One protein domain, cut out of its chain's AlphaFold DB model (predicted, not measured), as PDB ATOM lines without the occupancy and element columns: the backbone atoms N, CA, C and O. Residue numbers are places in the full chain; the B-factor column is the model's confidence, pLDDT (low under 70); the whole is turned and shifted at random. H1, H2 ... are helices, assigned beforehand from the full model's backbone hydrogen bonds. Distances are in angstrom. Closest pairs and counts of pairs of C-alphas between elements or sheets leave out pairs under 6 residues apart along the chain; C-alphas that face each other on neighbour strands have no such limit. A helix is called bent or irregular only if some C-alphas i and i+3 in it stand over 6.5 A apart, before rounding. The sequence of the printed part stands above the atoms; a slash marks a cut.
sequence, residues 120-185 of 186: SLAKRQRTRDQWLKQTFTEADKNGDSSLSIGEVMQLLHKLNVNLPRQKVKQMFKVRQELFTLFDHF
ATOM      1  N   SER A 120     -46.026 -36.032  -6.465       54.22
ATOM      2  CA  SER A 120     -45.758 -34.595  -6.648       54.22
ATOM      3  C   SER A 120     -46.002 -33.725  -5.406       54.22
ATOM      4  O   SER A 120     -45.179 -32.855  -5.109       54.22
ATOM      5  N   LEU A 121     -47.071 -33.966  -4.636       55.47
ATOM      6  CA  LEU A 121     -47.327 -33.289  -3.354       55.47
ATOM      7  C   LEU A 121     -46.370 -33.801  -2.276       55.47
ATOM      8  O   LEU A 121     -45.721 -32.998  -1.602       55.47
ATOM      9  N   ALA A 122     -46.193 -35.123  -2.186       57.06
ATOM     10  CA  ALA A 122     -45.219 -35.737  -1.290       57.06
ATOM     11  C   ALA A 122     -43.785 -35.292  -1.621       57.06
ATOM     12  O   ALA A 122     -43.027 -34.954  -0.716       57.06
ATOM     13  N   LYS A 123     -43.401 -35.205  -2.901       55.22
ATOM     14  CA  LYS A 123     -42.079 -34.713  -3.331       55.22
ATOM     15  C   LYS A 123     -41.928 -33.220  -3.124       55.22
ATOM     16  O   LYS A 123     -40.875 -32.818  -2.657       55.22
ATOM     17  N   ARG A 124     -42.950 -32.392  -3.373       58.16
ATOM     18  CA  ARG A 124     -42.880 -30.954  -3.055       58.16
ATOM     19  C   ARG A 124     -42.679 -30.743  -1.557       58.16
ATOM     20  O   ARG A 124     -41.829 -29.943  -1.169       58.16
ATOM     21  N   GLN A 125     -43.414 -31.485  -0.730       62.16
ATOM     22  CA  GLN A 125     -43.283 -31.428   0.718       62.16
ATOM     23  C   GLN A 125     -41.906 -31.932   1.169       62.16
ATOM     24  O   GLN A 125     -41.224 -31.227   1.902       62.16
ATOM     25  N   ARG A 126     -41.427 -33.066   0.638       64.94
ATOM     26  CA  ARG A 126     -40.073 -33.585   0.905       64.94
ATOM     27  C   ARG A 126     -38.981 -32.624   0.455       64.94
ATOM     28  O   ARG A 126     -38.045 -32.414   1.206       64.94
ATOM     29  N   THR A 127     -39.071 -32.020  -0.728       66.56
ATOM     30  CA  THR A 127     -38.069 -31.058  -1.212       66.56
ATOM     31  C   THR A 127     -38.058 -29.802  -0.350       66.56
ATOM     32  O   THR A 127     -36.983 -29.314  -0.013       66.56
ATOM     33  N   ARG A 128     -39.232 -29.306   0.064       71.62
ATOM     34  CA  ARG A 128     -39.330 -28.183   1.001       71.62
ATOM     35  C   ARG A 128     -38.728 -28.535   2.355       71.62
ATOM     36  O   ARG A 128     -37.916 -27.772   2.863       71.62
ATOM     37  N   ASP A 129     -39.100 -29.673   2.922       72.38
ATOM     38  CA  ASP A 129     -38.656 -30.092   4.252       72.38
ATOM     39  C   ASP A 129     -37.164 -30.440   4.247       72.38
ATOM     40  O   ASP A 129     -36.449 -30.090   5.180       72.38
ATOM     41  N   GLN A 130     -36.664 -31.035   3.162       71.38
ATOM     42  CA  GLN A 130     -35.243 -31.290   2.940       71.38
ATOM     43  C   GLN A 130     -34.459 -29.984   2.818       71.38
ATOM     44  O   GLN A 130     -33.415 -29.848   3.449       71.38
ATOM     45  N   TRP A 131     -34.963 -29.013   2.049       80.56
ATOM     46  CA  TRP A 131     -34.335 -27.700   1.933       80.56
ATOM     47  C   TRP A 131     -34.357 -26.945   3.264       80.56
ATOM     48  O   TRP A 131     -33.343 -26.371   3.645       80.56
ATOM     49  N   LEU A 132     -35.471 -26.979   4.004       77.56
ATOM     50  CA  LEU A 132     -35.587 -26.369   5.332       77.56
ATOM     51  C   LEU A 132     -34.620 -27.014   6.321       77.56
ATOM     52  O   LEU A 132     -33.890 -26.301   7.002       77.56
ATOM     53  N   LYS A 133     -34.577 -28.349   6.363       75.00
ATOM     54  CA  LYS A 133     -33.667 -29.107   7.222       75.00
ATOM     55  C   LYS A 133     -32.214 -28.797   6.887       75.00
ATOM     56  O   LYS A 133     -31.452 -28.467   7.782       75.00
ATOM     57  N   GLN A 134     -31.845 -28.829   5.608       78.31
ATOM     58  CA  GLN A 134     -30.493 -28.494   5.169       78.31
ATOM     59  C   GLN A 134     -30.133 -27.042   5.497       78.31
ATOM     60  O   GLN A 134     -29.068 -26.785   6.044       78.31
ATOM     61  N   THR A 135     -31.026 -26.095   5.218       79.44
ATOM     62  CA  THR A 135     -30.817 -24.671   5.515       79.44
ATOM     63  C   THR A 135     -30.656 -24.431   7.016       79.44
ATOM     64  O   THR A 135     -29.822 -23.623   7.417       79.44
ATOM     65  N   PHE A 136     -31.426 -25.147   7.840       81.50
ATOM     66  CA  PHE A 136     -31.316 -25.112   9.294       81.50
ATOM     67  C   PHE A 136     -29.978 -25.690   9.762       81.50
ATOM     68  O   PHE A 136     -29.241 -25.005  10.456       81.50
ATOM     69  N   THR A 137     -29.612 -26.893   9.312       79.62
ATOM     70  CA  THR A 137     -28.332 -27.537   9.650       79.62
ATOM     71  C   THR A 137     -27.123 -26.724   9.180       79.62
ATOM     72  O   THR A 137     -26.115 -26.663   9.865       79.62
ATOM     73  N   GLU A 138     -27.194 -26.061   8.025       83.06
ATOM     74  CA  GLU A 138     -26.118 -25.179   7.561       83.06
ATOM     75  C   GLU A 138     -25.978 -23.906   8.408       83.06
ATOM     76  O   GLU A 138     -24.891 -23.313   8.443       83.06
ATOM     77  N   ALA A 139     -27.076 -23.450   9.018       83.25
ATOM     78  CA  ALA A 139     -27.116 -22.272   9.874       83.25
ATOM     79  C   ALA A 139     -26.716 -22.581  11.323       83.25
ATOM     80  O   ALA A 139     -26.124 -21.710  11.949       83.25
ATOM     81  N   ASP A 140     -26.992 -23.793  11.809       82.81
ATOM     82  CA  ASP A 140     -26.587 -24.317  13.118       82.81
ATOM     83  C   ASP A 140     -25.087 -24.663  13.096       82.81
ATOM     84  O   ASP A 140     -24.670 -25.751  12.691       82.81
ATOM     85  N   LYS A 141     -24.239 -23.686  13.435       83.88
ATOM     86  CA  LYS A 141     -22.778 -23.821  13.343       83.88
ATOM     87  C   LYS A 141     -22.190 -24.586  14.512       83.88
ATOM     88  O   LYS A 141     -21.127 -25.186  14.348       83.88
ATOM     89  N   ASN A 142     -22.826 -24.515  15.675       82.94
ATOM     90  CA  ASN A 142     -22.370 -25.205  16.875       82.94
ATOM     91  C   ASN A 142     -22.956 -26.625  16.999       82.94
ATOM     92  O   ASN A 142     -22.442 -27.404  17.800       82.94
ATOM     93  N   GLY A 143     -23.948 -26.983  16.177       82.62
ATOM     94  CA  GLY A 143     -24.538 -28.316  16.109       82.62
ATOM     95  C   GLY A 143     -25.439 -28.638  17.298       82.62
ATOM     96  O   GLY A 143     -25.635 -29.816  17.605       82.62
ATOM     97  N   ASP A 144     -25.952 -27.621  17.997       84.56
ATOM     98  CA  ASP A 144     -26.780 -27.807  19.193       84.56
ATOM     99  C   ASP A 144     -28.262 -28.076  18.872       84.56
ATOM    100  O   ASP A 144     -29.087 -28.216  19.775       84.56
ATOM    101  N   SER A 145     -28.592 -28.230  17.582       79.69
ATOM    102  CA  SER A 145     -29.948 -28.426  17.058       79.69
ATOM    103  C   SER A 145     -30.886 -27.239  17.297       79.69
ATOM    104  O   SER A 145     -32.100 -27.347  17.094       79.69
ATOM    105  N   SER A 146     -30.338 -26.087  17.674       84.75
ATOM    106  CA  SER A 146     -31.023 -24.811  17.808       84.75
ATOM    107  C   SER A 146     -30.302 -23.742  16.978       84.75
ATOM    108  O   SER A 146     -29.239 -23.972  16.417       84.75
ATOM    109  N   LEU A 147     -30.919 -22.569  16.816       83.38
ATOM    110  CA  LEU A 147     -30.245 -21.430  16.192       83.38
ATOM    111  C   LEU A 147     -30.167 -20.301  17.203       83.38
ATOM    112  O   LEU A 147     -31.191 -19.774  17.648       83.38
ATOM    113  N   SER A 148     -28.953 -19.872  17.512       86.12
ATOM    114  CA  SER A 148     -28.714 -18.645  18.254       86.12
ATOM    115  C   SER A 148     -29.209 -17.427  17.467       86.12
ATOM    116  O   SER A 148     -29.318 -17.424  16.236       86.12
ATOM    117  N   ILE A 149     -29.450 -16.313  18.163       85.56
ATOM    118  CA  ILE A 149     -29.808 -15.048  17.507       85.56
ATOM    119  C   ILE A 149     -28.755 -14.610  16.473       85.56
ATOM    120  O   ILE A 149     -29.097 -13.973  15.479       85.56
ATOM    121  N   GLY A 150     -27.481 -14.955  16.686       85.56
ATOM    122  CA  GLY A 150     -26.405 -14.691  15.733       85.56
ATOM    123  C   GLY A 150     -26.597 -15.459  14.425       85.56
ATOM    124  O   GLY A 150     -26.549 -14.859  13.351       85.56
ATOM    125  N   GLU A 151     -26.889 -16.754  14.519       84.88
ATOM    126  CA  GLU A 151     -27.107 -17.643  13.372       84.88
ATOM    127  C   GLU A 151     -28.391 -17.300  12.619       84.88
ATOM    128  O   GLU A 151     -28.378 -17.211  11.394       84.88
ATOM    129  N   VAL A 152     -29.477 -16.974  13.331       86.81
ATOM    130  CA  VAL A 152     -30.721 -16.483  12.714       86.81
ATOM    131  C   VAL A 152     -30.467 -15.209  11.903       86.81
ATOM    132  O   VAL A 152     -30.943 -15.083  10.776       86.81
ATOM    133  N   MET A 153     -29.696 -14.261  12.442       83.75
ATOM    134  CA  MET A 153     -29.382 -13.011  11.740       83.75
ATOM    135  C   MET A 153     -28.554 -13.248  10.469       83.75
ATOM    136  O   MET A 153     -28.813 -12.612   9.446       83.75
ATOM    137  N   GLN A 154     -27.582 -14.162  10.515       84.88
ATOM    138  CA  GLN A 154     -26.784 -14.536   9.344       84.88
ATOM    139  C   GLN A 154     -27.618 -15.287   8.303       84.88
ATOM    140  O   GLN A 154     -27.509 -15.007   7.108       84.88
ATOM    141  N   LEU A 155     -28.488 -16.195   8.748       86.06
ATOM    142  CA  LEU A 155     -29.388 -16.938   7.879       86.06
ATOM    143  C   LEU A 155     -30.352 -16.001   7.140       86.06
ATOM    144  O   LEU A 155     -30.476 -16.095   5.922       86.06
ATOM    145  N   LEU A 156     -30.986 -15.055   7.839       86.44
ATOM    146  CA  LEU A 156     -31.878 -14.068   7.214       86.44
ATOM    147  C   LEU A 156     -31.153 -13.227   6.157       86.44
ATOM    148  O   LEU A 156     -31.704 -12.986   5.085       86.44
ATOM    149  N   HIS A 157     -29.902 -12.839   6.426       83.06
ATOM    150  CA  HIS A 157     -29.066 -12.150   5.446       83.06
ATOM    151  C   HIS A 157     -28.767 -13.034   4.222       83.06
ATOM    152  O   HIS A 157     -28.939 -12.585   3.091       83.06
ATOM    153  N   LYS A 158     -28.387 -14.305   4.424       83.00
ATOM    154  CA  LYS A 158     -28.144 -15.284   3.341       83.00
ATOM    155  C   LYS A 158     -29.398 -15.526   2.488       83.00
ATOM    156  O   LYS A 158     -29.286 -15.699   1.280       83.00
ATOM    157  N   LEU A 159     -30.581 -15.494   3.103       84.81
ATOM    158  CA  LEU A 159     -31.880 -15.627   2.433       84.81
ATOM    159  C   LEU A 159     -32.395 -14.314   1.815       84.81
ATOM    160  O   LEU A 159     -33.519 -14.278   1.317       84.81
ATOM    161  N   ASN A 160     -31.597 -13.241   1.839       82.69
ATOM    162  CA  ASN A 160     -31.955 -11.919   1.323       82.69
ATOM    163  C   ASN A 160     -33.230 -11.329   1.966       82.69
ATOM    164  O   ASN A 160     -34.006 -10.614   1.328       82.69
ATOM    165  N   VAL A 161     -33.466 -11.634   3.246       83.94
ATOM    166  CA  VAL A 161     -34.596 -11.117   4.026       83.94
ATOM    167  C   VAL A 161     -34.178  -9.836   4.745       83.94
ATOM    168  O   VAL A 161     -33.361  -9.856   5.665       83.94
ATOM    169  N   ASN A 162     -34.784  -8.711   4.362       80.31
ATOM    170  CA  ASN A 162     -34.516  -7.412   4.977       80.31
ATOM    171  C   ASN A 162     -35.498  -7.130   6.127       80.31
ATOM    172  O   ASN A 162     -36.592  -6.602   5.920       80.31
ATOM    173  N   LEU A 163     -35.112  -7.506   7.347       80.06
ATOM    174  CA  LEU A 163     -35.865  -7.211   8.565       80.06
ATOM    175  C   LEU A 163     -35.026  -6.369   9.538       80.06
ATOM    176  O   LEU A 163     -33.849  -6.671   9.753       80.06
ATOM    177  N   PRO A 164     -35.617  -5.350  10.198       83.19
ATOM    178  CA  PRO A 164     -34.915  -4.583  11.221       83.19
ATOM    179  C   PRO A 164     -34.427  -5.491  12.353       83.19
ATOM    180  O   PRO A 164     -35.206  -6.275  12.899       83.19
ATOM    181  N   ARG A 165     -33.159  -5.341  12.771       81.75
ATOM    182  CA  ARG A 165     -32.547  -6.188  13.820       81.75
ATOM    183  C   ARG A 165     -33.387  -6.233  15.104       81.75
ATOM    184  O   ARG A 165     -33.467  -7.270  15.751       81.75
ATOM    185  N   GLN A 166     -34.030  -5.117  15.469       83.50
ATOM    186  CA  GLN A 166     -34.905  -5.035  16.645       83.50
ATOM    187  C   GLN A 166     -36.139  -5.939  16.529       83.50
ATOM    188  O   GLN A 166     -36.489  -6.613  17.495       83.50
ATOM    189  N   LYS A 167     -36.747  -6.018  15.339       79.88
ATOM    190  CA  LYS A 167     -37.900  -6.884  15.078       79.88
ATOM    191  C   LYS A 167     -37.513  -8.360  15.155       79.88
ATOM    192  O   LYS A 167     -38.239  -9.145  15.752       79.88
ATOM    193  N   VAL A 168     -36.339  -8.727  14.634       82.94
ATOM    194  CA  VAL A 168     -35.821 -10.104  14.736       82.94
ATOM    195  C   VAL A 168     -35.573 -10.493  16.196       82.94
ATOM    196  O   VAL A 168     -36.014 -11.553  16.626       82.94
ATOM    197  N   LYS A 169     -34.947  -9.613  16.992       81.31
ATOM    198  CA  LYS A 169     -34.737  -9.846  18.433       81.31
ATOM    199  C   LYS A 169     -36.050 -10.002  19.206       81.31
ATOM    200  O   LYS A 169     -36.142 -10.882  20.053       81.31
ATOM    201  N   GLN A 170     -37.061  -9.182  18.906       80.06
ATOM    202  CA  GLN A 170     -38.394  -9.327  19.503       80.06
ATOM    203  C   GLN A 170     -39.024 -10.676  19.148       80.06
ATOM    204  O   GLN A 170     -39.468 -11.390  20.040       80.06
ATOM    205  N   MET A 171     -39.012 -11.058  17.866       77.38
ATOM    206  CA  MET A 171     -39.552 -12.347  17.417       77.38
ATOM    207  C   MET A 171     -38.840 -13.541  18.066       77.38
ATOM    208  O   MET A 171     -39.483 -14.537  18.387       77.38
ATOM    209  N   PHE A 172     -37.527 -13.434  18.281       77.25
ATOM    210  CA  PHE A 172     -36.733 -14.462  18.953       77.25
ATOM    211  C   PHE A 172     -37.095 -14.589  20.439       77.25
ATOM    212  O   PHE A 172     -37.318 -15.694  20.928       77.25
ATOM    213  N   LYS A 173     -37.231 -13.454  21.136       70.88
ATOM    214  CA  LYS A 173     -37.575 -13.412  22.564       70.88
ATOM    215  C   LYS A 173     -38.971 -13.978  22.842       70.88
ATOM    216  O   LYS A 173     -39.115 -14.830  23.710       70.88
ATOM    217  N   VAL A 174     -39.967 -13.588  22.040       61.31
ATOM    218  CA  VAL A 174     -41.351 -14.085  22.168       61.31
ATOM    219  C   VAL A 174     -41.420 -15.608  22.009       61.31
ATOM    220  O   VAL A 174     -42.186 -16.270  22.702       61.31
ATOM    221  N   ARG A 175     -40.609 -16.197  21.119       57.91
ATOM    222  CA  ARG A 175     -40.574 -17.657  20.942       57.91
ATOM    223  C   ARG A 175     -39.861 -18.396  22.072       57.91
ATOM    224  O   ARG A 175     -40.325 -19.471  22.432       57.91
ATOM    225  N   GLN A 176     -38.784 -17.847  22.635       59.22
ATOM    226  CA  GLN A 176     -38.134 -18.436  23.815       59.22
ATOM    227  C   GLN A 176     -39.063 -18.447  25.034       59.22
ATOM    228  O   GLN A 176     -39.109 -19.447  25.746       59.22
ATOM    229  N   GLU A 177     -39.835 -17.376  25.236       46.59
ATOM    230  CA  GLU A 177     -40.823 -17.269  26.320       46.59
ATOM    231  C   GLU A 177     -41.971 -18.283  26.157       46.59
ATOM    232  O   GLU A 177     -42.398 -18.890  27.132       46.59
ATOM    233  N   LEU A 178     -42.435 -18.536  24.925       43.47
ATOM    234  CA  LEU A 178     -43.472 -19.544  24.656       43.47
ATOM    235  C   LEU A 178     -42.990 -20.988  24.870       43.47
ATOM    236  O   LEU A 178     -43.766 -21.804  25.358       43.47
ATOM    237  N   PHE A 179     -41.734 -21.302  24.531       49.50
ATOM    238  CA  PHE A 179     -41.143 -22.620  24.806       49.50
ATOM    239  C   PHE A 179     -40.927 -22.845  26.310       49.50
ATOM    240  O   PHE A 179     -41.323 -23.884  26.825       49.50
ATOM    241  N   THR A 180     -40.408 -21.847  27.038       41.50
ATOM    242  CA  THR A 180     -40.248 -21.944  28.506       41.50
ATOM    243  C   THR A 180     -41.580 -22.018  29.246       41.50
ATOM    244  O   THR A 180     -41.660 -22.690  30.266       41.50
ATOM    245  N   LEU A 181     -42.635 -21.367  28.743       32.59
ATOM    246  CA  LEU A 181     -43.987 -21.518  29.287       32.59
ATOM    247  C   LEU A 181     -44.542 -22.929  29.068       32.59
ATOM    248  O   LEU A 181     -45.164 -23.460  29.978       32.59
ATOM    249  N   PHE A 182     -44.312 -23.551  27.910       33.31
ATOM    250  CA  PHE A 182     -44.770 -24.922  27.659       33.31
ATOM    251  C   PHE A 182     -44.066 -25.944  28.562       33.31
ATOM    252  O   PHE A 182     -44.747 -26.782  29.146       33.31
ATOM    253  N   ASP A 183     -42.752 -25.807  28.768       39.16
ATOM    254  CA  ASP A 183     -41.975 -26.675  29.669       39.16
ATOM    255  C   ASP A 183     -42.339 -26.486  31.154       39.16
ATOM    256  O   ASP A 183     -42.088 -27.360  31.976       39.16
ATOM    257  N   HIS A 184     -42.943 -25.351  31.527       35.53
ATOM    258  CA  HIS A 184     -43.397 -25.104  32.899       35.53
ATOM    259  C   HIS A 184     -44.771 -25.727  33.214       35.53
ATOM    260  O   HIS A 184     -45.166 -25.750  34.384       35.53
ATOM    261  N   PHE A 185     -45.498 -26.194  32.190       34.00
ATOM    262  CA  PHE A 185     -46.852 -26.761  32.282       34.00
ATOM    263  C   PHE A 185     -46.942 -28.249  31.881       34.00
ATOM    264  O   PHE A 185     -48.047 -28.796  31.842       34.00
TER     265      PHE A 185
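This is residues 120 to 185 of the 186 residues of a protein of Notothenia coriiceps (black rockcod) (UniProt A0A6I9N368). Two long helices, H1 and H3, reach out like two arms from a small middle, where the short helix H2 lies between their inner ends. The arms never meet: H1 reaches H2 with its last residue alone and H3 with residues 165 to 172 alone, which leaves an open, loose frame whose outer arm parts, residues 120 to 134 and 174 to 185, stick out free. The printed part has 66 residues with three named helices, in the order H1, H2, H3, and no named strand; its class is all helix. The whole is loose, with a radius of gyration of the C-alphas of 14.2 A, and spans 39 by 33 by 23 A along its three main axes.

H1, residues 120 to 139, touches H2, residues 149 to 158, with residue 139 alone. The closest C-alphas of the two are those of Ala 139 and Glu 151, 5.8 A apart. The lines of H1 and H2 stand at a steep tilt of 57 degrees, and the two run opposite ways. H2 in turn touches H3, residues 165 to 183, and H3 does so with residues 165 to 172 alone. The closest C-alphas here are those of Ile 149 and Phe 172, 7.1 A apart. H2 and H3 also run opposite ways, at a steep tilt of 51 degrees. H1 and H3 are apart, with no C-alpha of the one within 8 A of the other. In H1, H2 and H3 every pair of O of residue i and N of residue i+4 is within hydrogen-bond range.

H1 begins at C-alpha 120, at (-45.758, -34.595, -6.648), and ends at C-alpha 139, at (-27.116, -22.272, 9.874), 27.8 A from first to last C-alpha. H2 is 14.3 A from C-alpha 149 to C-alpha 158. H3 is 27.6 A from C-alpha 165 to C-alpha 183, the latter at (-41.975, -26.675, 29.669). None of the three helices is bent or irregular.

The two C-alphas farthest apart are those of Ser 120 and His 184, 40.7 A. Without the stretches that stand free, the body has 39 residues and spans 26 by 22 by 10 A, with a radius of gyration of 9.9 A. The link from H1 to H2 has 9 residues and the link from H2 to H3 has 6; both are short but not tight. The printed part has no cut. The mean pLDDT of the printed part is 72.0; residues 120 to 127 and 174 to 185 are under 70, and H3 has a mean of 62.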